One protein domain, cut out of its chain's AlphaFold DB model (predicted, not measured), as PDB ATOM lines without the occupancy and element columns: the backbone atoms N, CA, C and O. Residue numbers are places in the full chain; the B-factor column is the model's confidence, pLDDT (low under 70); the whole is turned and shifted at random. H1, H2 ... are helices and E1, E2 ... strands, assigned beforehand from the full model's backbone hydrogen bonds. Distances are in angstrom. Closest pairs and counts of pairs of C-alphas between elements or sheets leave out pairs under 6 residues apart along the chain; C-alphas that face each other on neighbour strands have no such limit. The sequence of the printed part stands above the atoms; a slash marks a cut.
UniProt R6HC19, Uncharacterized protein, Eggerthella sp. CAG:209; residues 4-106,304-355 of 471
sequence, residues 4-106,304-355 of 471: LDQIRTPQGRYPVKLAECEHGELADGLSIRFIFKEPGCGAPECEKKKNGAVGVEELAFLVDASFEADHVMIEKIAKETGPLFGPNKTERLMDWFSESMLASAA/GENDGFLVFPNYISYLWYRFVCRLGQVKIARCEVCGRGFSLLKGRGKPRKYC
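What this domain is: This is residues 4 to 106 and 304 to 355 of the 471 residues of an uncharacterized protein of Eggerthella sp. CAG:209 (UniProt R6HC19). With little regular structure, a three-stranded sheet at one end has H2 packed on one face, while H3 runs from E3 towards H1 and the small E4-E5 hairpin. The printed part has 155 residues, 60 in named elements: E1 E2 H1 H2 E3 H3 H4 E4 E5, mixed class. It is compact, radius of gyration of the C-alphas 16.1 A, spans 47 by 42 by 24 A.

How they stand to each other: E2, residues 31 to 36, is antiparallel to E1, residues 16 to 21 (N 20 and O 33, 3.0 A), and E3, residues 90 to 92 (N 32 and O 91, 2.8 A). H2, residues 71 to 81, lies over E1; closest C-alphas Ala 19 and Lys 79, 5.0 A. H3, residues 93 to 106, touches H1, residues 56 to 59, with residues 99 to 104 alone; closest C-alphas Ser 100 and Leu 59, 5.2 A. H4, residues 315 to 324, only just touches H1, with 3 pairs of C-alphas within 8 A. In H2, H3 and H4 every O i to N i+4 pair is within hydrogen-bond range.

Where its parts are: E1 begins at (17.904, 59.063, 6.334). H3 spans 20.1 A. E4, residues 332 to 334, precedes E5, residues 341 to 343.

The domain as a whole: Across the cut, C-alphas 106 and 304 are 27.4 A apart. pLDDT is under 70 in 41 residues.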
ATOM      1  N   LEU A   4      17.818  59.859  17.936       77.69
ATOM      2  CA  LEU A   4      16.967  59.267  16.902       77.69
ATOM      3  C   LEU A   4      15.468  59.331  17.231       77.69
ATOM      4  O   LEU A   4      14.653  59.377  16.312       77.69
ATOM      5  N   ASP A   5      15.094  59.411  18.510       76.12
ATOM      6  CA  ASP A   5      13.690  59.545  18.923       76.12
ATOM      7  C   ASP A   5      13.092  60.875  18.437       76.12
ATOM      8  O   ASP A   5      11.894  60.965  18.200       76.12
ATOM      9  N   GLN A   6      13.930  61.901  18.228       76.62
ATOM     10  CA  GLN A   6      13.497  63.230  17.775       76.62
ATOM     11  C   GLN A   6      13.128  63.278  16.287       76.62
ATOM     12  O   GLN A   6      12.466  64.219  15.853       76.62
ATOM     13  N   ILE A   7      13.582  62.300  15.497       78.44
ATOM     14  CA  ILE A   7      13.336  62.238  14.048       78.44
ATOM     15  C   ILE A   7      12.390  61.098  13.657       78.44
ATOM     16  O   ILE A   7      12.015  60.996  12.488       78.44
ATOM     17  N   ARG A   8      12.022  60.233  14.608       83.62
ATOM     18  CA  ARG A   8      11.121  59.102  14.385       83.62
ATOM     19  C   ARG A   8       9.728  59.604  14.007       83.62
ATOM     20  O   ARG A   8       9.169  60.470  14.673       83.62
ATOM     21  N   THR A   9       9.144  59.032  12.959       83.38
ATOM     22  CA  THR A   9       7.749  59.310  12.594       83.38
ATOM     23  C   THR A   9       6.777  58.406  13.369       83.38
ATOM     24  O   THR A   9       7.172  57.331  13.828       83.38
ATOM     25  N   PRO A  10       5.480  58.759  13.451       77.94
ATOM     26  CA  PRO A  10       4.452  57.885  14.041       77.94
ATOM     27  C   PRO A  10       4.351  56.507  13.362       77.94
ATOM     28  O   PRO A  10       3.988  55.512  13.982       77.94
ATOM     29  N   GLN A  11       4.767  56.440  12.095       85.88
ATOM     30  CA  GLN A  11       4.836  55.234  11.266       85.88
ATOM     31  C   GLN A  11       6.078  54.372  11.559       85.88
ATOM     32  O   GLN A  11       6.373  53.452  10.806       85.88
ATOM     33  N   GLY A  12       6.859  54.696  12.597       84.06
ATOM     34  CA  GLY A  12       8.086  53.971  12.940       84.06
ATOM     35  C   GLY A  12       9.243  54.214  11.970       84.06
ATOM     36  O   GLY A  12      10.230  53.482  11.991       84.06
ATOM     37  N   ARG A  13       9.136  55.231  11.105       88.94
ATOM     38  CA  ARG A  13      10.148  55.552  10.094       88.94
ATOM     39  C   ARG A  13      11.243  56.431  10.680       88.94
ATOM     40  O   ARG A  13      10.944  57.412  11.360       88.94
ATOM     41  N   TYR A  14      12.491  56.161  10.304       88.50
ATOM     42  CA  TYR A  14      13.638  57.008  10.627       88.50
ATOM     43  C   TYR A  14      14.201  57.647   9.349       88.50
ATOM     44  O   TYR A  14      14.819  56.958   8.539       88.50
ATOM     45  N   PRO A  15      13.991  58.956   9.122       86.81
ATOM     46  CA  PRO A  15      14.463  59.626   7.917       86.81
ATOM     47  C   PRO A  15      15.990  59.607   7.794       86.81
ATOM     48  O   PRO A  15      16.716  60.090   8.667       86.81
ATOM     49  N   VAL A  16      16.474  59.126   6.651       87.94
ATOM     50  CA  VAL A  16      17.904  59.063   6.334       87.94
ATOM     51  C   VAL A  16      18.292  60.078   5.262       87.94
ATOM     52  O   VAL A  16      17.495  60.476   4.409       87.94
ATOM     53  N   LYS A  17      19.535  60.551   5.339       87.56
ATOM     54  CA  LYS A  17      20.217  61.341   4.309       87.56
ATOM     55  C   LYS A  17      20.831  60.424   3.252       87.56
ATOM     56  O   LYS A  17      20.781  60.742   2.063       87.56
ATOM     57  N   LEU A  18      21.398  59.303   3.695       87.50
ATOM     58  CA  LEU A  18      22.076  58.326   2.852       87.50
ATOM     59  C   LEU A  18      21.827  56.908   3.376       87.50
ATOM     60  O   LEU A  18      21.745  56.706   4.588       87.50
ATOM     61  N   ALA A  19      21.733  55.967   2.445       88.69
ATOM     62  CA  ALA A  19      21.827  54.537   2.683       88.69
ATOM     63  C   ALA A  19      22.874  53.992   1.703       88.69
ATOM     64  O   ALA A  19      22.837  54.358   0.527       88.69
ATOM     65  N   GLU A  20      23.810  53.189   2.195       87.12
ATOM     66  CA  GLU A  20      24.857  52.541   1.397       87.12
ATOM     67  C   GLU A  20      24.786  51.039   1.644       87.12
ATOM     68  O   GLU A  20      24.828  50.612   2.800       87.12
ATOM     69  N   CYS A  21      24.684  50.247   0.579       83.38
ATOM     70  CA  CYS A  21      24.786  48.801   0.679       83.38
ATOM     71  C   CYS A  21      26.253  48.407   0.508       83.38
ATOM     72  O   CYS A  21      26.925  48.818  -0.443       83.38
ATOM     73  N   GLU A  22      26.772  47.592   1.417       79.62
ATOM     74  CA  GLU A  22      28.090  47.000   1.218       79.62
ATOM     75  C   GLU A  22      28.043  46.049   0.010       79.62
ATOM     76  O   GLU A  22      27.085  45.296  -0.173       79.62
ATOM     77  N   HIS A  23      29.050  46.155  -0.861       66.56
ATOM     78  CA  HIS A  23      29.158  45.372  -2.091       66.56
ATOM     79  C   HIS A  23      30.116  44.196  -1.853       66.56
ATOM     80  O   HIS A  23      31.252  44.410  -1.427       66.56
ATOM     81  N   GLY A  24      29.682  42.972  -2.153       60.88
ATOM     82  CA  GLY A  24      30.473  41.748  -2.008       60.88
ATOM     83  C   GLY A  24      29.662  40.504  -2.374       60.88
ATOM     84  O   GLY A  24      28.485  40.616  -2.714       60.88
ATOM     85  N   GLU A  25      30.279  39.322  -2.320       57.22
ATOM     86  CA  GLU A  25      29.528  38.058  -2.352       57.22
ATOM     87  C   GLU A  25      28.604  37.997  -1.123       57.22
ATOM     88  O   GLU A  25      28.969  38.551  -0.082       57.22
ATOM     89  N   LEU A  26      27.421  37.365  -1.236       57.06
ATOM     90  CA  LEU A  26      26.511  37.105  -0.107       57.06
ATOM     91  C   LEU A  26      27.189  36.164   0.909       57.06
ATOM     92  O   LEU A  26      26.859  34.990   1.026       57.06
ATOM     93  N   ALA A  27      28.182  36.672   1.622       53.81
ATOM     94  CA  ALA A  27      28.759  36.056   2.792       53.81
ATOM     95  C   ALA A  27      28.174  36.735   4.033       53.81
ATOM     96  O   ALA A  27      27.766  37.902   4.004       53.81
ATOM     97  N   ASP A  28      28.153  35.977   5.123       53.59
ATOM     98  CA  ASP A  28      27.753  36.393   6.463       53.59
ATOM     99  C   ASP A  28      28.486  37.692   6.870       53.59
ATOM    100  O   ASP A  28      29.628  37.666   7.328       53.59
ATOM    101  N   GLY A  29      27.869  38.856   6.644       65.88
ATOM    102  CA  GLY A  29      28.494  40.145   6.960       65.88
ATOM    103  C   GLY A  29      28.082  41.343   6.108       65.88
ATOM    104  O   GLY A  29      28.373  42.464   6.515       65.88
ATOM    105  N   LEU A  30      27.397  41.156   4.971       83.56
ATOM    106  CA  LEU A  30      26.906  42.302   4.199       83.56
ATOM    107  C   LEU A  30      25.848  43.085   4.983       83.56
ATOM    108  O   LEU A  30      24.888  42.518   5.519       83.56
ATOM    109  N   SER A  31      26.013  44.405   5.014       88.75
ATOM    110  CA  SER A  31      25.125  45.307   5.735       88.75
ATOM    111  C   SER A  31      24.706  46.516   4.902       88.75
ATOM    112  O   SER A  31      25.366  46.917   3.940       88.75
ATOM    113  N   ILE A  32      23.578  47.105   5.289       91.06
ATOM    114  CA  ILE A  32      23.129  48.409   4.816       91.06
ATOM    115  C   ILE A  32      23.443  49.413   5.913       91.06
ATOM    116  O   ILE A  32      22.977  49.274   7.045       91.06
ATOM    117  N   ARG A  33      24.224  50.439   5.580       91.88
ATOM    118  CA  ARG A  33      24.607  51.498   6.517       91.88
ATOM    119  C   ARG A  33      23.768  52.742   6.283       91.88
ATOM    120  O   ARG A  33      23.643  53.218   5.156       91.88
ATOM    121  N   PHE A  34      23.246  53.304   7.365       92.19
ATOM    122  CA  PHE A  34      22.349  54.452   7.344       92.19
ATOM    123  C   PHE A  34      22.998  55.687   7.963       92.19
ATOM    124  O   PHE A  34      23.510  55.666   9.084       92.19
ATOM    125  N   ILE A  35      22.902  56.810   7.250       89.94
ATOM    126  CA  ILE A  35      23.239  58.135   7.772       89.94
ATOM    127  C   ILE A  35      21.934  58.894   7.985       89.94
ATOM    128  O   ILE A  35      21.286  59.302   7.021       89.94
ATOM    129  N   PHE A  36      21.546  59.088   9.244       88.38
ATOM    130  CA  PHE A  36      20.306  59.770   9.621       88.38
ATOM    131  C   PHE A  36      20.344  61.278   9.345       88.38
ATOM    132  O   PHE A  36      21.412  61.892   9.284       88.38
ATOM    133  N   LYS A  37      19.166  61.884   9.169       85.00
ATOM    134  CA  LYS A  37      19.037  63.347   9.121       85.00
ATOM    135  C   LYS A  37      19.211  63.949  10.521       85.00
ATOM    136  O   LYS A  37      18.819  63.340  11.511       85.00
ATOM    137  N   GLU A  38      19.783  65.149  10.593       79.94
ATOM    138  CA  GLU A  38      19.952  65.865  11.861       79.94
ATOM    139  C   GLU A  38      18.609  66.409  12.385       79.94
ATOM    140  O   GLU A  38      17.796  66.898  11.588       79.94
ATOM    141  N   PRO A  39      18.371  66.377  13.712       68.62
ATOM    142  CA  PRO A  39      17.197  66.999  14.317       68.62
ATOM    143  C   PRO A  39      17.127  68.497  13.979       68.62
ATOM    144  O   PRO A  39      18.108  69.220  14.121       68.62
ATOM    145  N   GLY A  40      15.967  68.974  13.519       62.88
ATOM    146  CA  GLY A  40      15.753  70.391  13.180       62.88
ATOM    147  C   GLY A  40      16.214  70.818  11.779       62.88
ATOM    148  O   GLY A  40      15.980  71.962  11.389       62.88
ATOM    149  N   CYS A  41      16.804  69.918  10.983       49.72
ATOM    150  CA  CYS A  41      17.135  70.182   9.583       49.72
ATOM    151  C   CYS A  41      15.882  70.025   8.692       49.72
ATOM    152  O   CYS A  41      15.685  69.009   8.024       49.72
ATOM    153  N   GLY A  42      15.031  71.054   8.709       43.47
ATOM    154  CA  GLY A  42      13.825  71.179   7.888       43.47
ATOM    155  C   GLY A  42      12.565  70.650   8.573       43.47
ATOM    156  O   GLY A  42      12.576  69.591   9.199       43.47
ATOM    157  N   ALA A  43      11.466  71.398   8.448       37.03
ATOM    158  CA  ALA A  43      10.128  70.931   8.801       37.03
ATOM    159  C   ALA A  43       9.861  69.545   8.172       37.03
ATOM    160  O   ALA A  43      10.503  69.205   7.170       37.03
ATOM    161  N   PRO A  44       8.877  68.764   8.659       44.47
ATOM    162  CA  PRO A  44       8.255  67.739   7.837       44.47
ATOM    163  C   PRO A  44       7.526  68.475   6.710       44.47
ATOM    164  O   PRO A  44       6.308  68.640   6.722       44.47
ATOM    165  N   GLU A  45       8.283  69.018   5.754       39.59
ATOM    166  CA  GLU A  45       7.727  69.438   4.498       39.59
ATOM    167  C   GLU A  45       6.985  68.216   4.001       39.59
ATOM    168  O   GLU A  45       7.529  67.115   3.874       39.59
ATOM    169  N   CYS A  46       5.698  68.444   3.793       35.62
ATOM    170  CA  CYS A  46       4.871  67.749   2.848       35.62
ATOM    171  C   CYS A  46       5.641  67.746   1.518       35.62
ATOM    172  O   CYS A  46       5.359  68.540   0.619       35.62
ATOM    173  N   GLU A  47       6.672  66.896   1.409       37.50
ATOM    174  CA  GLU A  47       7.269  66.501   0.157       37.50
ATOM    175  C   GLU A  47       6.090  65.879  -0.572       37.50
ATOM    176  O   GLU A  47       5.746  64.710  -0.401       37.50
ATOM    177  N   LYS A  48       5.433  66.702  -1.388       35.34
ATOM    178  CA  LYS A  48       4.564  66.281  -2.474       35.34
ATOM    179  C   LYS A  48       5.425  65.519  -3.485       35.34
ATOM    180  O   LYS A  48       5.484  65.879  -4.658       35.34
ATOM    181  N   LYS A  49       6.102  64.452  -3.062       36.94
ATOM    182  CA  LYS A  49       6.613  63.436  -3.960       36.94
ATOM    183  C   LYS A  49       5.418  62.590  -4.351       36.94
ATOM    184  O   LYS A  49       5.044  61.616  -3.713       36.94
ATOM    185  N   LYS A  50       4.805  63.016  -5.455       38.59
ATOM    186  CA  LYS A  50       4.113  62.128  -6.385       38.59
ATOM    187  C   LYS A  50       5.135  61.107  -6.893       38.59
ATOM    188  O   LYS A  50       5.701  61.318  -7.953       38.59
ATOM    189  N   ASN A  51       5.411  60.073  -6.112       38.69
ATOM    190  CA  ASN A  51       5.964  58.783  -6.521       38.69
ATOM    191  C   ASN A  51       5.578  57.806  -5.404       38.69
ATOM    192  O   ASN A  51       5.616  58.183  -4.236       38.69
ATOM    193  N   GLY A  52       5.057  56.633  -5.774       53.34
ATOM    194  CA  GLY A  52       4.362  55.720  -4.862       53.34
ATOM    195  C   GLY A  52       5.157  55.453  -3.587       53.34
ATOM    196  O   GLY A  52       6.341  55.162  -3.654       53.34
ATOM    197  N   ALA A  53       4.510  55.602  -2.431       66.50
ATOM    198  CA  ALA A  53       5.120  55.233  -1.162       66.50
ATOM    199  C   ALA A  53       5.431  53.731  -1.174       66.50
ATOM    200  O   ALA A  53       4.504  52.951  -1.422       66.50
ATOM    201  N   VAL A  54       6.684  53.375  -0.866       78.81
ATOM    202  CA  VAL A  54       7.158  51.990  -0.737       78.81
ATOM    203  C   VAL A  54       6.149  51.159   0.057       78.81
ATOM    204  O   VAL A  54       5.635  51.605   1.091       78.81
ATOM    205  N   GLY A  55       5.825  49.980  -0.465       84.06
ATOM    206  CA  GLY A  55       4.954  48.992   0.169       84.06
ATOM    207  C   GLY A  55       5.676  47.660   0.353       84.06
ATOM    208  O   GLY A  55       6.748  47.459  -0.212       84.06
ATOM    209  N   VAL A  56       5.048  46.726   1.074       86.50
ATOM    210  CA  VAL A  56       5.498  45.316   1.165       86.50
ATOM    211  C   VAL A  56       5.703  44.725  -0.231       86.50
ATOM    212  O   VAL A  56       6.607  43.932  -0.468       86.50
ATOM    213  N   GLU A  57       4.918  45.197  -1.200       83.00
ATOM    214  CA  GLU A  57       5.012  44.753  -2.582       83.00
ATOM    215  C   GLU A  57       6.310  45.141  -3.288       83.00
ATOM    216  O   GLU A  57       6.651  44.524  -4.287       83.00
ATOM    217  N   GLU A  58       7.041  46.135  -2.798       80.50
ATOM    218  CA  GLU A  58       8.367  46.468  -3.321       80.50
ATOM    219  C   GLU A  58       9.474  45.682  -2.608       80.50
ATOM    220  O   GLU A  58      10.507  45.419  -3.220       80.50
ATOM    221  N   LEU A  59       9.233  45.240  -1.366       85.44
ATOM    222  CA  LEU A  59      10.160  44.403  -0.596       85.44
ATOM    223  C   LEU A  59      10.196  42.954  -1.083       85.44
ATOM    224  O   LEU A  59      11.237  42.322  -1.020       85.44
ATOM    225  N   ALA A  60       9.104  42.429  -1.632       80.38
ATOM    226  CA  ALA A  60       9.043  41.044  -2.107       80.38
ATOM    227  C   ALA A  60       9.994  40.695  -3.272       80.38
ATOM    228  O   ALA A  60      10.119  39.528  -3.640       80.38
ATOM    229  N   PHE A  61      10.639  41.688  -3.896       75.19
ATOM    230  CA  PHE A  61      11.496  41.494  -5.075       75.19
ATOM    231  C   PHE A  61      12.925  41.991  -4.878       75.19
ATOM    232  O   PHE A  61      13.582  42.316  -5.866       75.19
ATOM    233  N   LEU A  62      13.402  42.064  -3.635       76.75
ATOM    234  CA  LEU A  62      14.790  42.454  -3.367       76.75
ATOM    235  C   LEU A  62      15.794  41.376  -3.798       76.75
ATOM    236  O   LEU A  62      16.943  41.693  -4.102       76.75
ATOM    237  N   VAL A  63      15.339  40.123  -3.850       70.75
ATOM    238  CA  VAL A  63      16.154  38.943  -4.151       70.75
ATOM    239  C   VAL A  63      15.480  38.116  -5.237       70.75
ATOM    240  O   VAL A  63      14.266  37.885  -5.187       70.75
ATOM    241  N   ASP A  64      16.231  37.669  -6.240       62.03
ATOM    242  CA  ASP A  64      15.712  36.739  -7.244       62.03
ATOM    243  C   ASP A  64      15.766  35.267  -6.775       62.03
ATOM    244  O   ASP A  64      16.007  34.986  -5.608       62.03
ATOM    245  N   ALA A  65      15.385  34.305  -7.623       55.34
ATOM    246  CA  ALA A  65      15.310  32.893  -7.215       55.34
ATOM    247  C   ALA A  65      16.702  32.259  -7.041       55.34
ATOM    248  O   ALA A  65      16.817  31.153  -6.529       55.34
ATOM    249  N   SER A  66      17.750  32.955  -7.483       57.97
ATOM    250  CA  SER A  66      19.148  32.546  -7.387       57.97
ATOM    251  C   SER A  66      19.872  33.252  -6.240       57.97
ATOM    252  O   SER A  66      21.095  33.203  -6.179       57.97
ATOM    253  N   PHE A  67      19.128  33.908  -5.342       60.22
ATOM    254  CA  PHE A  67      19.666  34.748  -4.273       60.22
ATOM    255  C   PHE A  67      20.531  35.921  -4.767       60.22
ATOM    256  O   PHE A  67      21.259  36.527  -3.984       60.22
ATOM    257  N   GLU A  68      20.425  36.300  -6.047       65.12
ATOM    258  CA  GLU A  68      21.112  37.485  -6.549       65.12
ATOM    259  C   GLU A  68      20.355  38.742  -6.110       65.12
ATOM    260  O   GLU A  68      19.155  38.916  -6.361       65.12
ATOM    261  N   ALA A  69      21.079  39.624  -5.427       66.94
ATOM    262  CA  ALA A  69      20.552  40.855  -4.872       66.94
ATOM    263  C   ALA A  69      20.641  41.998  -5.889       66.94
ATOM    264  O   ALA A  69      21.711  42.298  -6.426       66.94
ATOM    265  N   ASP A  70      19.538  42.715  -6.103       72.25
ATOM    266  CA  ASP A  70      19.586  43.996  -6.810       72.25
ATOM    267  C   ASP A  70      20.002  45.088  -5.811       72.25
ATOM    268  O   ASP A  70      19.171  45.822  -5.272       72.25
ATOM    269  N   HIS A  71      21.308  45.171  -5.526       74.69
ATOM    270  CA  HIS A  71      21.876  46.130  -4.568       74.69
ATOM    271  C   HIS A  71      21.445  47.577  -4.858       74.69
ATOM    272  O   HIS A  71      21.217  48.351  -3.933       74.69
ATOM    273  N   VAL A  72      21.245  47.932  -6.131       77.75
ATOM    274  CA  VAL A  72      20.773  49.264  -6.536       77.75
ATOM    275  C   VAL A  72      19.323  49.489  -6.105       77.75
ATOM    276  O   VAL A  72      18.974  50.567  -5.613       77.75
ATOM    277  N   MET A  73      18.460  48.487  -6.279       79.88
ATOM    278  CA  MET A  73      17.078  48.535  -5.798       79.88
ATOM    279  C   MET A  73      17.018  48.591  -4.268       79.88
ATOM    280  O   MET A  73      16.252  49.392  -3.731       79.88
ATOM    281  N   ILE A  74      17.850  47.805  -3.583       85.69
ATOM    282  CA  ILE A  74      17.945  47.790  -2.118       85.69
ATOM    283  C   ILE A  74      18.379  49.157  -1.596       85.69
ATOM    284  O   ILE A  74      17.684  49.723  -0.762       85.69
ATOM    285  N   GLU A  75      19.454  49.748  -2.126       85.81
ATOM    286  CA  GLU A  75      19.908  51.087  -1.726       85.81
ATOM    287  C   GLU A  75      18.843  52.155  -1.959       85.81
ATOM    288  O   GLU A  75      18.640  53.046  -1.129       85.81
ATOM    289  N   LYS A  76      18.133  52.070  -3.089       85.56
ATOM    290  CA  LYS A  76      17.044  52.994  -3.394       85.56
ATOM    291  C   LYS A  76      15.922  52.875  -2.364       85.56
ATOM    292  O   LYS A  76      15.489  53.902  -1.840       85.56
ATOM    293  N   ILE A  77      15.473  51.655  -2.071       87.94
ATOM    294  CA  ILE A  77      14.419  51.409  -1.082       87.94
ATOM    295  C   ILE A  77      14.905  51.837   0.301       87.94
ATOM    296  O   ILE A  77      14.242  52.652   0.922       87.94
ATOM    297  N   ALA A  78      16.096  51.426   0.730       90.12
ATOM    298  CA  ALA A  78      16.713  51.808   1.999       90.12
ATOM    299  C   ALA A  78      16.844  53.327   2.176       90.12
ATOM    300  O   ALA A  78      16.615  53.856   3.263       90.12
ATOM    301  N   LYS A  79      17.143  54.071   1.108       88.81
ATOM    302  CA  LYS A  79      17.155  55.540   1.135       88.81
ATOM    303  C   LYS A  79      15.749  56.131   1.263       88.81
ATOM    304  O   LYS A  79      15.569  57.179   1.889       88.81
ATOM    305  N   GLU A  80      14.758  55.497   0.645       87.69
ATOM    306  CA  GLU A  80      13.361  55.917   0.695       87.69
ATOM    307  C   GLU A  80      12.670  55.513   1.996       87.69
ATOM    308  O   GLU A  80      11.832  56.268   2.468       87.69
ATOM    309  N   THR A  81      13.005  54.394   2.624       88.56
ATOM    310  CA  THR A  81      12.367  53.920   3.856       88.56
ATOM    311  C   THR A  81      13.142  54.345   5.095       88.56
ATOM    312  O   THR A  81      12.531  54.746   6.081       88.56
ATOM    313  N   GLY A  82      14.472  54.373   5.027       90.69
ATOM    314  CA  GLY A  82      15.316  54.260   6.213       90.69
ATOM    315  C   GLY A  82      15.395  52.802   6.694       90.69
ATOM    316  O   GLY A  82      14.927  51.911   5.975       90.69
ATOM    317  N   PRO A  83      15.969  52.556   7.883       92.56
ATOM    318  CA  PRO A  83      16.017  51.220   8.474       92.56
ATOM    319  C   PRO A  83      14.604  50.661   8.695       92.56
ATOM    320  O   PRO A  83      13.685  51.398   9.073       92.56
ATOM    321  N   LEU A  84      14.427  49.369   8.419       92.62
ATOM    322  CA  LEU A  84      13.131  48.689   8.479       92.62
ATOM    323  C   LEU A  84      12.801  48.164   9.874       92.62
ATOM    324  O   LEU A  84      11.637  48.238  10.273       92.62
ATOM    325  N   PHE A  85      13.801  47.679  10.608       90.62
ATOM    326  CA  PHE A  85      13.627  46.889  11.830       90.62
ATOM    327  C   PHE A  85      13.763  47.723  13.108       90.62
ATOM    328  O   PHE A  85      13.352  47.286  14.182       90.62
ATOM    329  N   GLY A  86      14.262  48.959  13.012       86.94
ATOM    330  CA  GLY A  86      14.326  49.876  14.150       86.94
ATOM    331  C   GLY A  86      15.322  51.025  13.966       86.94
ATOM    332  O   GLY A  86      15.734  51.317  12.847       86.94
ATOM    333  N   PRO A  87      15.746  51.697  15.051       86.75
ATOM    334  CA  PRO A  87      16.703  52.811  15.012       86.75
ATOM    335  C   PRO A  87      18.162  52.362  14.796       86.75
ATOM    336  O   PRO A  87      19.088  52.914  15.399       86.75
ATOM    337  N   ASN A  88      18.396  51.355  13.956       87.62
ATOM    338  CA  ASN A  88      19.722  50.792  13.741       87.62
ATOM    339  C   ASN A  88      20.494  51.606  12.696       87.62
ATOM    340  O   ASN A  88      19.992  51.911  11.617       87.62
ATOM    341  N   LYS A  89      21.752  51.949  13.002       88.88
ATOM    342  CA  LYS A  89      22.668  52.570  12.022       88.88
ATOM    343  C   LYS A  89      23.091  51.598  10.922       88.88
ATOM    344  O   LYS A  89      23.561  52.038   9.877       88.88
ATOM    345  N   THR A  90      22.952  50.306  11.181       91.06
ATOM    346  CA  THR A  90      23.329  49.220  10.286       91.06
ATOM    347  C   THR A  90      22.298  48.108  10.395       91.06
ATOM    348  O   THR A  90      21.980  47.699  11.509       91.06
ATOM    349  N   GLU A  91      21.807  47.607   9.268       92.69
ATOM    350  CA  GLU A  91      20.948  46.414   9.210       92.69
ATOM    351  C   GLU A  91      21.626  45.353   8.347       92.69
ATOM    352  O   GLU A  91      22.331  45.701   7.395       92.69
ATOM    353  N   ARG A  92      21.458  44.068   8.679       90.81
ATOM    354  CA  ARG A  92      22.059  43.005   7.870       90.81
ATOM    355  C   ARG A  92      21.258  42.857   6.588       90.81
ATOM    356  O   ARG A  92      20.029  42.926   6.585       90.81
ATOM    357  N   LEU A  93      21.963  42.595   5.496       88.25
ATOM    358  CA  LEU A  93      21.322  42.349   4.213       88.25
ATOM    359  C   LEU A  93      20.448  41.078   4.259       88.25
ATOM    360  O   LEU A  93      19.371  41.051   3.672       88.25
ATOM    361  N   MET A  94      20.862  40.076   5.045       86.94
ATOM    362  CA  MET A  94      20.085  38.852   5.287       86.94
ATOM    363  C   MET A  94      18.745  39.104   5.991       86.94
ATOM    364  O   MET A  94      17.776  38.404   5.697       86.94
ATOM    365  N   ASP A  95      18.644  40.132   6.842       90.25
ATOM    366  CA  ASP A  95      17.374  40.492   7.490       90.25
ATOM    367  C   ASP A  95      16.382  41.014   6.437       90.25
ATOM    368  O   ASP A  95      15.222  40.608   6.392       90.25
ATOM    369  N   TRP A  96      16.868  41.845   5.506       90.69
ATOM    370  CA  TRP A  96      16.087  42.339   4.367       90.69
ATOM    371  C   TRP A  96      15.688  41.220   3.398       90.69
ATOM    372  O   TRP A  96      14.609  41.272   2.808       90.69
ATOM    373  N   PHE A  97      16.537  40.208   3.223       87.56
ATOM    374  CA  PHE A  97      16.244  39.055   2.369       87.56
ATOM    375  C   PHE A  97      15.212  38.126   2.986       87.56
ATOM    376  O   PHE A  97      14.265  37.745   2.302       87.56
ATOM    377  N   SER A  98      15.345  37.827   4.274       88.56
ATOM    378  CA  SER A  98      14.358  37.037   5.010       88.56
ATOM    379  C   SER A  98      12.988  37.732   4.988       88.56
ATOM    380  O   SER A  98      11.976  37.107   4.670       88.56
ATOM    381  N   GLU A  99      12.957  39.056   5.175       91.00
ATOM    382  CA  GLU A  99      11.736  39.859   5.025       91.00
ATOM    383  C   GLU A  99      11.202  39.861   3.579       91.00
ATOM    384  O   GLU A  99       9.998  39.749   3.349       91.00
ATOM    385  N   SER A 100      12.083  39.915   2.573       88.81
ATOM    386  CA  SER A 100      11.701  39.777   1.159       88.81
ATOM    387  C   SER A 100      11.049  38.424   0.870       88.81
ATOM    388  O   SER A 100      10.123  38.374   0.058       88.81
ATOM    389  N   MET A 101      11.511  37.334   1.493       86.75
ATOM    390  CA  MET A 101      10.918  36.003   1.327       86.75
ATOM    391  C   MET A 101       9.525  35.932   1.960       86.75
ATOM    392  O   MET A 101       8.585  35.472   1.307       86.75
ATOM    393  N   LEU A 102       9.357  36.479   3.170       89.94
ATOM    394  CA  LEU A 102       8.052  36.612   3.834       89.94
ATOM    395  C   LEU A 102       7.058  37.418   2.988       89.94
ATOM    396  O   LEU A 102       5.928  36.985   2.740       89.94
ATOM    397  N   ALA A 103       7.498  38.576   2.493       89.81
ATOM    398  CA  ALA A 103       6.710  39.434   1.621       89.81
ATOM    399  C   ALA A 103       6.343  38.727   0.306       89.81
ATOM    400  O   ALA A 103       5.195  38.811  -0.136       89.81
ATOM    401  N   SER A 104       7.284  38.001  -0.310       86.44
ATOM    402  CA  SER A 104       7.033  37.240  -1.541       86.44
ATOM    403  C   SER A 104       5.981  36.158  -1.329       86.44
ATOM    404  O   SER A 104       5.041  36.080  -2.118       86.44
ATOM    405  N   ALA A 105       6.077  35.384  -0.245       88.50
ATOM    406  CA  ALA A 105       5.104  34.347   0.081       88.50
ATOM    407  C   ALA A 105       3.688  34.920   0.261       88.50
ATOM    408  O   ALA A 105       2.737  34.449  -0.367       88.50
ATOM    409  N   ALA A 106       3.540  35.990   1.048       90.56
ATOM    410  CA  ALA A 106       2.248  36.646   1.244       90.56
ATOM    411  C   ALA A 106       1.659  37.190  -0.072       90.56
ATOM    412  O   ALA A 106       0.451  37.109  -0.305       90.56
ATOM    413  N   GLY A 304      -2.607  59.840  13.938       72.81
ATOM    414  CA  GLY A 304      -3.846  60.429  13.419       72.81
ATOM    415  C   GLY A 304      -4.814  59.405  12.833       72.81
ATOM    416  O   GLY A 304      -4.501  58.222  12.712       72.81
ATOM    417  N   GLU A 305      -5.981  59.887  12.398       69.94
ATOM    418  CA  GLU A 305      -7.070  59.061  11.847       69.94
ATOM    419  C   GLU A 305      -6.639  58.188  10.658       69.94
ATOM    420  O   GLU A 305      -7.099  57.057  10.525       69.94
ATOM    421  N   ASN A 306      -5.719  58.676   9.819       72.06
ATOM    422  CA  ASN A 306      -5.227  57.934   8.651       72.06
ATOM    423  C   ASN A 306      -4.520  56.620   9.019       72.06
ATOM    424  O   ASN A 306      -4.553  55.672   8.238       72.06
ATOM    425  N   ASP A 307      -3.899  56.576  10.199       69.75
ATOM    426  CA  ASP A 307      -3.145  55.427  10.698       69.75
ATOM    427  C   ASP A 307      -3.925  54.684  11.801       69.75
ATOM    428  O   ASP A 307      -3.370  53.840  12.495       69.75
ATOM    429  N   GLY A 308      -5.222  54.981  11.972       77.44
ATOM    430  CA  GLY A 308      -6.083  54.329  12.965       77.44
ATOM    431  C   GLY A 308      -5.692  54.617  14.416       77.44
ATOM    432  O   GLY A 308      -6.023  53.835  15.303       77.44
ATOM    433  N   PHE A 309      -4.977  55.718  14.651       82.94
ATOM    434  CA  PHE A 309      -4.351  56.053  15.930       82.94
ATOM    435  C   PHE A 309      -3.294  55.044  16.423       82.94
ATOM    436  O   PHE A 309      -3.014  54.955  17.623       82.94
ATOM    437  N   LEU A 310      -2.709  54.273  15.503       86.31
ATOM    438  CA  LEU A 310      -1.649  53.321  15.804       86.31
ATOM    439  C   LEU A 310      -0.268  53.983  15.751       86.31
ATOM    440  O   LEU A 310       0.015  54.818  14.888       86.31
ATOM    441  N   VAL A 311       0.619  53.554  16.649       85.19
ATOM    442  CA  VAL A 311       2.044  53.896  16.637       85.19
ATOM    443  C   VAL A 311       2.863  52.640  16.409       85.19
ATOM    444  O   VAL A 311       2.767  51.655  17.144       85.19
ATOM    445  N   PHE A 312       3.709  52.709  15.386       88.69
ATOM    446  CA  PHE A 312       4.490  51.576  14.914       88.69
ATOM    447  C   PHE A 312       5.919  51.652  15.466       88.69
ATOM    448  O   PHE A 312       6.546  52.713  15.355       88.69
ATOM    449  N   PRO A 313       6.457  50.572  16.069       86.50
ATOM    450  CA  PRO A 313       7.814  50.546  16.630       86.50
ATOM    451  C   PRO A 313       8.898  50.707  15.567       86.50
ATOM    452  O   PRO A 313       9.912  51.356  15.812       86.50
ATOM    453  N   ASN A 314       8.652  50.161  14.382       89.38
ATOM    454  CA  ASN A 314       9.554  50.179  13.246       89.38
ATOM    455  C   ASN A 314       8.750  50.303  11.941       89.38
ATOM    456  O   ASN A 314       7.520  50.179  11.932       89.38
ATOM    457  N   TYR A 315       9.437  50.608  10.840       91.06
ATOM    458  CA  TYR A 315       8.756  50.900   9.582       91.06
ATOM    459  C   TYR A 315       8.179  49.640   8.930       91.06
ATOM    460  O   TYR A 315       7.143  49.731   8.271       91.06
ATOM    461  N   ILE A 316       8.780  48.461   9.148       92.06
ATOM    462  CA  ILE A 316       8.264  47.208   8.581       92.06
ATOM    463  C   ILE A 316       6.869  46.859   9.118       92.06
ATOM    464  O   ILE A 316       5.982  46.530   8.327       92.06
ATOM    465  N   SER A 317       6.617  47.082  10.414       91.12
ATOM    466  CA  SER A 317       5.282  46.935  11.020       91.12
ATOM    467  C   SER A 317       4.240  47.796  10.296       91.12
ATOM    468  O   SER A 317       3.143  47.345   9.964       91.12
ATOM    469  N   TYR A 318       4.592  49.049   9.990       90.56
ATOM    470  CA  TYR A 318       3.706  49.961   9.270       90.56
ATOM    471  C   TYR A 318       3.451  49.513   7.823       90.56
ATOM    472  O   TYR A 318       2.323  49.609   7.331       90.56
ATOM    473  N   LEU A 319       4.470  48.992   7.131       91.12
ATOM    474  CA  LEU A 319       4.310  48.459   5.777       91.12
ATOM    475  C   LEU A 319       3.337  47.273   5.754       91.12
ATOM    476  O   LEU A 319       2.422  47.271   4.921       91.12
ATOM    477  N   TRP A 320       3.471  46.326   6.687       91.94
ATOM    478  CA  TRP A 320       2.542  45.202   6.836       91.94
ATOM    479  C   TRP A 320       1.128  45.650   7.189       91.94
ATOM    480  O   TRP A 320       0.176  45.191   6.560       91.94
ATOM    481  N   TYR A 321       0.971  46.618   8.094       90.19
ATOM    482  CA  TYR A 321      -0.339  47.197   8.403       90.19
ATOM    483  C   TYR A 321      -1.001  47.795   7.157       90.19
ATOM    484  O   TYR A 321      -2.144  47.474   6.825       90.19
ATOM    485  N   ARG A 322      -0.262  48.606   6.389       87.44
ATOM    486  CA  ARG A 322      -0.766  49.161   5.125       87.44
ATOM    487  C   ARG A 322      -1.102  48.086   4.107       87.44
ATOM    488  O   ARG A 322      -1.982  48.311   3.278       87.44
ATOM    489  N   PHE A 323      -0.350  46.991   4.067       87.56
ATOM    490  CA  PHE A 323      -0.638  45.866   3.186       87.56
ATOM    491  C   PHE A 323      -1.961  45.205   3.585       87.56
ATOM    492  O   PHE A 323      -2.850  45.119   2.740       87.56
ATOM    493  N   VAL A 324      -2.143  44.886   4.872       87.25
ATOM    494  CA  VAL A 324      -3.371  44.286   5.424       87.25
ATOM    495  C   VAL A 324      -4.600  45.161   5.172       87.25
ATOM    496  O   VAL A 324      -5.589  44.685   4.621       87.25
ATOM    497  N   CYS A 325      -4.524  46.464   5.453       83.62
ATOM    498  CA  CYS A 325      -5.618  47.411   5.193       83.62
ATOM    499  C   CYS A 325      -6.001  47.524   3.705       83.62
ATOM    500  O   CYS A 325      -7.066  48.041   3.365       83.62
ATOM    501  N   ARG A 326      -5.123  47.070   2.804       79.81
ATOM    502  CA  ARG A 326      -5.324  47.073   1.352       79.81
ATOM    503  C   ARG A 326      -5.685  45.697   0.786       79.81
ATOM    504  O   ARG A 326      -5.934  45.620  -0.424       79.81
ATOM    505  N   LEU A 327      -5.745  44.642   1.605       75.44
ATOM    506  CA  LEU A 327      -6.191  43.314   1.180       75.44
ATOM    507  C   LEU A 327      -7.635  43.422   0.666       75.44
ATOM    508  O   LEU A 327      -8.536  43.865   1.371       75.44
ATOM    509  N   GLY A 328      -7.831  43.133  -0.622       65.56
ATOM    510  CA  GLY A 328      -9.098  43.323  -1.344       65.56
ATOM    511  C   GLY A 328      -9.214  44.620  -2.166       65.56
ATOM    512  O   GLY A 328     -10.033  44.692  -3.079       65.56
ATOM    513  N   GLN A 329      -8.372  45.632  -1.924       69.06
ATOM    514  CA  GLN A 329      -8.332  46.867  -2.726       69.06
ATOM    515  C   GLN A 329      -7.231  46.850  -3.794       69.06
ATOM    516  O   GLN A 329      -7.383  47.434  -4.874       69.06
ATOM    517  N   VAL A 330      -6.101  46.209  -3.489       66.12
ATOM    518  CA  VAL A 330      -4.952  46.100  -4.393       66.12
ATOM    519  C   VAL A 330      -5.065  44.813  -5.199       66.12
ATOM    520  O   VAL A 330      -5.034  43.715  -4.651       66.12
ATOM    521  N   LYS A 331      -5.153  44.954  -6.527       72.62
ATOM    522  CA  LYS A 331      -5.012  43.814  -7.432       72.62
ATOM    523  C   LYS A 331      -3.538  43.438  -7.528       72.62
ATOM    524  O   LYS A 331      -2.713  44.262  -7.925       72.62
ATOM    525  N   ILE A 332      -3.230  42.198  -7.188       78.62
ATOM    526  CA  ILE A 332      -1.910  41.595  -7.375       78.62
ATOM    527  C   ILE A 332      -1.995  40.690  -8.606       78.62
ATOM    528  O   ILE A 332      -2.912  39.881  -8.708       78.62
ATOM    529  N   ALA A 333      -1.090  40.878  -9.565       76.56
ATOM    530  CA  ALA A 333      -0.980  40.056 -10.772       76.56
ATOM    531  C   ALA A 333       0.246  39.154 -10.700       76.56
ATOM    532  O   ALA A 333       1.151  39.414  -9.921       76.56
ATOM    533  N   ARG A 334       0.308  38.132 -11.554       77.19
ATOM    534  CA  ARG A 334       1.476  37.253 -11.682       77.19
ATOM    535  C   ARG A 334       2.335  37.658 -12.872       77.19
ATOM    536  O   ARG A 334       1.823  38.064 -13.914       77.19
ATOM    537  N   CYS A 335       3.653  37.593 -12.705       78.38
ATOM    538  CA  CYS A 335       4.617  37.911 -13.755       78.38
ATOM    539  C   CYS A 335       4.606  36.828 -14.838       78.38
ATOM    540  O   CYS A 335       4.808  35.665 -14.532       78.38
ATOM    541  N   GLU A 336       4.481  37.192 -16.114       80.88
ATOM    542  CA  GLU A 336       4.472  36.205 -17.214       80.88
ATOM    543  C   GLU A 336       5.813  35.455 -17.390       80.88
ATOM    544  O   GLU A 336       5.866  34.461 -18.102       80.88
ATOM    545  N   VAL A 337       6.905  35.928 -16.772       80.25
ATOM    546  CA  VAL A 337       8.248  35.328 -16.912       80.25
ATOM    547  C   VAL A 337       8.623  34.467 -15.718       80.25
ATOM    548  O   VAL A 337       8.981  33.312 -15.892       80.25
ATOM    549  N   CYS A 338       8.581  35.030 -14.510       73.81
ATOM    550  CA  CYS A 338       8.963  34.304 -13.296       73.81
ATOM    551  C   CYS A 338       7.759  33.783 -12.501       73.81
ATOM    552  O   CYS A 338       7.933  33.007 -11.569       73.81
ATOM    553  N   GLY A 339       6.541  34.222 -12.836       70.00
ATOM    554  CA  GLY A 339       5.292  33.853 -12.164       70.00
ATOM    555  C   GLY A 339       5.085  34.383 -10.752       70.00
ATOM    556  O   GLY A 339       4.012  34.146 -10.204       70.00
ATOM    557  N   ARG A 340       6.041  35.143 -10.203       70.44
ATOM    558  CA  ARG A 340       5.876  35.853  -8.929       70.44
ATOM    559  C   ARG A 340       4.704  36.827  -8.996       70.44
ATOM    560  O   ARG A 340       4.535  37.521 -10.011       70.44
ATOM    561  N   GLY A 341       3.917  36.889  -7.929       69.00
ATOM    562  CA  GLY A 341       2.916  37.920  -7.710       69.00
ATOM    563  C   GLY A 341       3.584  39.294  -7.664       69.00
ATOM    564  O   GLY A 341       4.746  39.383  -7.318       69.00
ATOM    565  N   PHE A 342       2.906  40.364  -8.071       74.06
ATOM    566  CA  PHE A 342       3.356  41.751  -7.942       74.06
ATOM    567  C   PHE A 342       2.159  42.707  -7.977       74.06
ATOM    568  O   PHE A 342       1.129  42.440  -8.604       74.06
ATOM    569  N   SER A 343       2.285  43.854  -7.311       70.50
ATOM    570  CA  SER A 343       1.205  44.845  -7.240       70.50
ATOM    571  C   SER A 343       0.928  45.510  -8.594       70.50
ATOM    572  O   SER A 343       1.840  45.995  -9.267       70.50
ATOM    573  N   LEU A 344      -0.348  45.618  -8.977       70.75
ATOM    574  CA  LEU A 344      -0.798  46.370 -10.158       70.75
ATOM    575  C   LEU A 344      -1.023  47.868  -9.875       70.75
ATOM    576  O   LEU A 344      -1.758  48.518 -10.624       70.75
ATOM    577  N   LEU A 345      -0.454  48.418  -8.793       59.47
ATOM    578  CA  LEU A 345      -0.763  49.769  -8.315       59.47
ATOM    579  C   LEU A 345      -0.810  50.831  -9.432       59.47
ATOM    580  O   LEU A 345       0.042  50.931 -10.317       59.47
ATOM    581  N   LYS A 346      -1.911  51.585  -9.369       49.75
ATOM    582  CA  LYS A 346      -2.569  52.330 -10.446       49.75
ATOM    583  C   LYS A 346      -1.705  53.446 -11.043       49.75
ATOM    584  O   LYS A 346      -1.618  54.540 -10.494       49.75
ATOM    585  N   GLY A 347      -1.235  53.231 -12.267       46.31
ATOM    586  CA  GLY A 347      -1.116  54.289 -13.273       46.31
ATOM    587  C   GLY A 347      -2.245  54.155 -14.300       46.31
ATOM    588  O   GLY A 347      -2.678  53.040 -14.590       46.31
ATOM    589  N   ARG A 348      -2.734  55.261 -14.883       39.28
ATOM    590  CA  ARG A 348      -3.583  55.180 -16.090       39.28
ATOM    591  C   ARG A 348      -2.765  54.491 -17.190       39.28
ATOM    592  O   ARG A 348      -1.817  55.074 -17.706       39.28
ATOM    593  N   GLY A 349      -3.100  53.251 -17.532       53.44
ATOM    594  CA  GLY A 349      -2.339  52.470 -18.503       53.44
ATOM    595  C   GLY A 349      -2.782  51.014 -18.577       53.44
ATOM    596  O   GLY A 349      -3.611  50.564 -17.791       53.44
ATOM    597  N   LYS A 350      -2.231  50.276 -19.547       57.59
ATOM    598  CA  LYS A 350      -2.397  48.817 -19.604       57.59
ATOM    599  C   LYS A 350      -1.766  48.199 -18.345       57.59
ATOM    600  O   LYS A 350      -0.701  48.680 -17.948       57.59
ATOM    601  N   PRO A 351      -2.377  47.160 -17.751       63.88
ATOM    602  CA  PRO A 351      -1.804  46.479 -16.593       63.88
ATOM    603  C   PRO A 351      -0.380  46.004 -16.911       63.88
ATOM    604  O   PRO A 351      -0.100  45.559 -18.032       63.88
ATOM    605  N   ARG A 352       0.543  46.151 -15.948       72.44
ATOM    606  CA  ARG A 352       1.890  45.570 -16.063       72.44
ATOM    607  C   ARG A 352       1.745  44.048 -16.172       72.44
ATOM    608  O   ARG A 352       0.887  43.467 -15.524       72.44
ATOM    609  N   LYS A 353       2.597  43.438 -16.999       78.00
ATOM    610  CA  LYS A 353       2.703  41.978 -17.203       78.00
ATOM    611  C   LYS A 353       3.928  41.362 -16.516       78.00
ATOM    612  O   LYS A 353       4.058  40.147 -16.442       78.00
ATOM    613  N   TYR A 354       4.847  42.206 -16.048       79.31
ATOM    614  CA  TYR A 354       6.145  41.797 -15.519       79.31
ATOM    615  C   TYR A 354       6.425  42.527 -14.205       79.31
ATOM    616  O   TYR A 354       6.217  43.745 -14.135       79.31
ATOM    617  N   CYS A 355       6.941  41.799 -13.212       73.06
ATOM    618  CA  CYS A 355       7.275  42.334 -11.889       73.06
ATOM    619  C   CYS A 355       8.468  43.310 -11.934       73.06
ATOM    620  O   CYS A 355       8.419  44.375 -11.322       73.06
TER     621      CYS A 355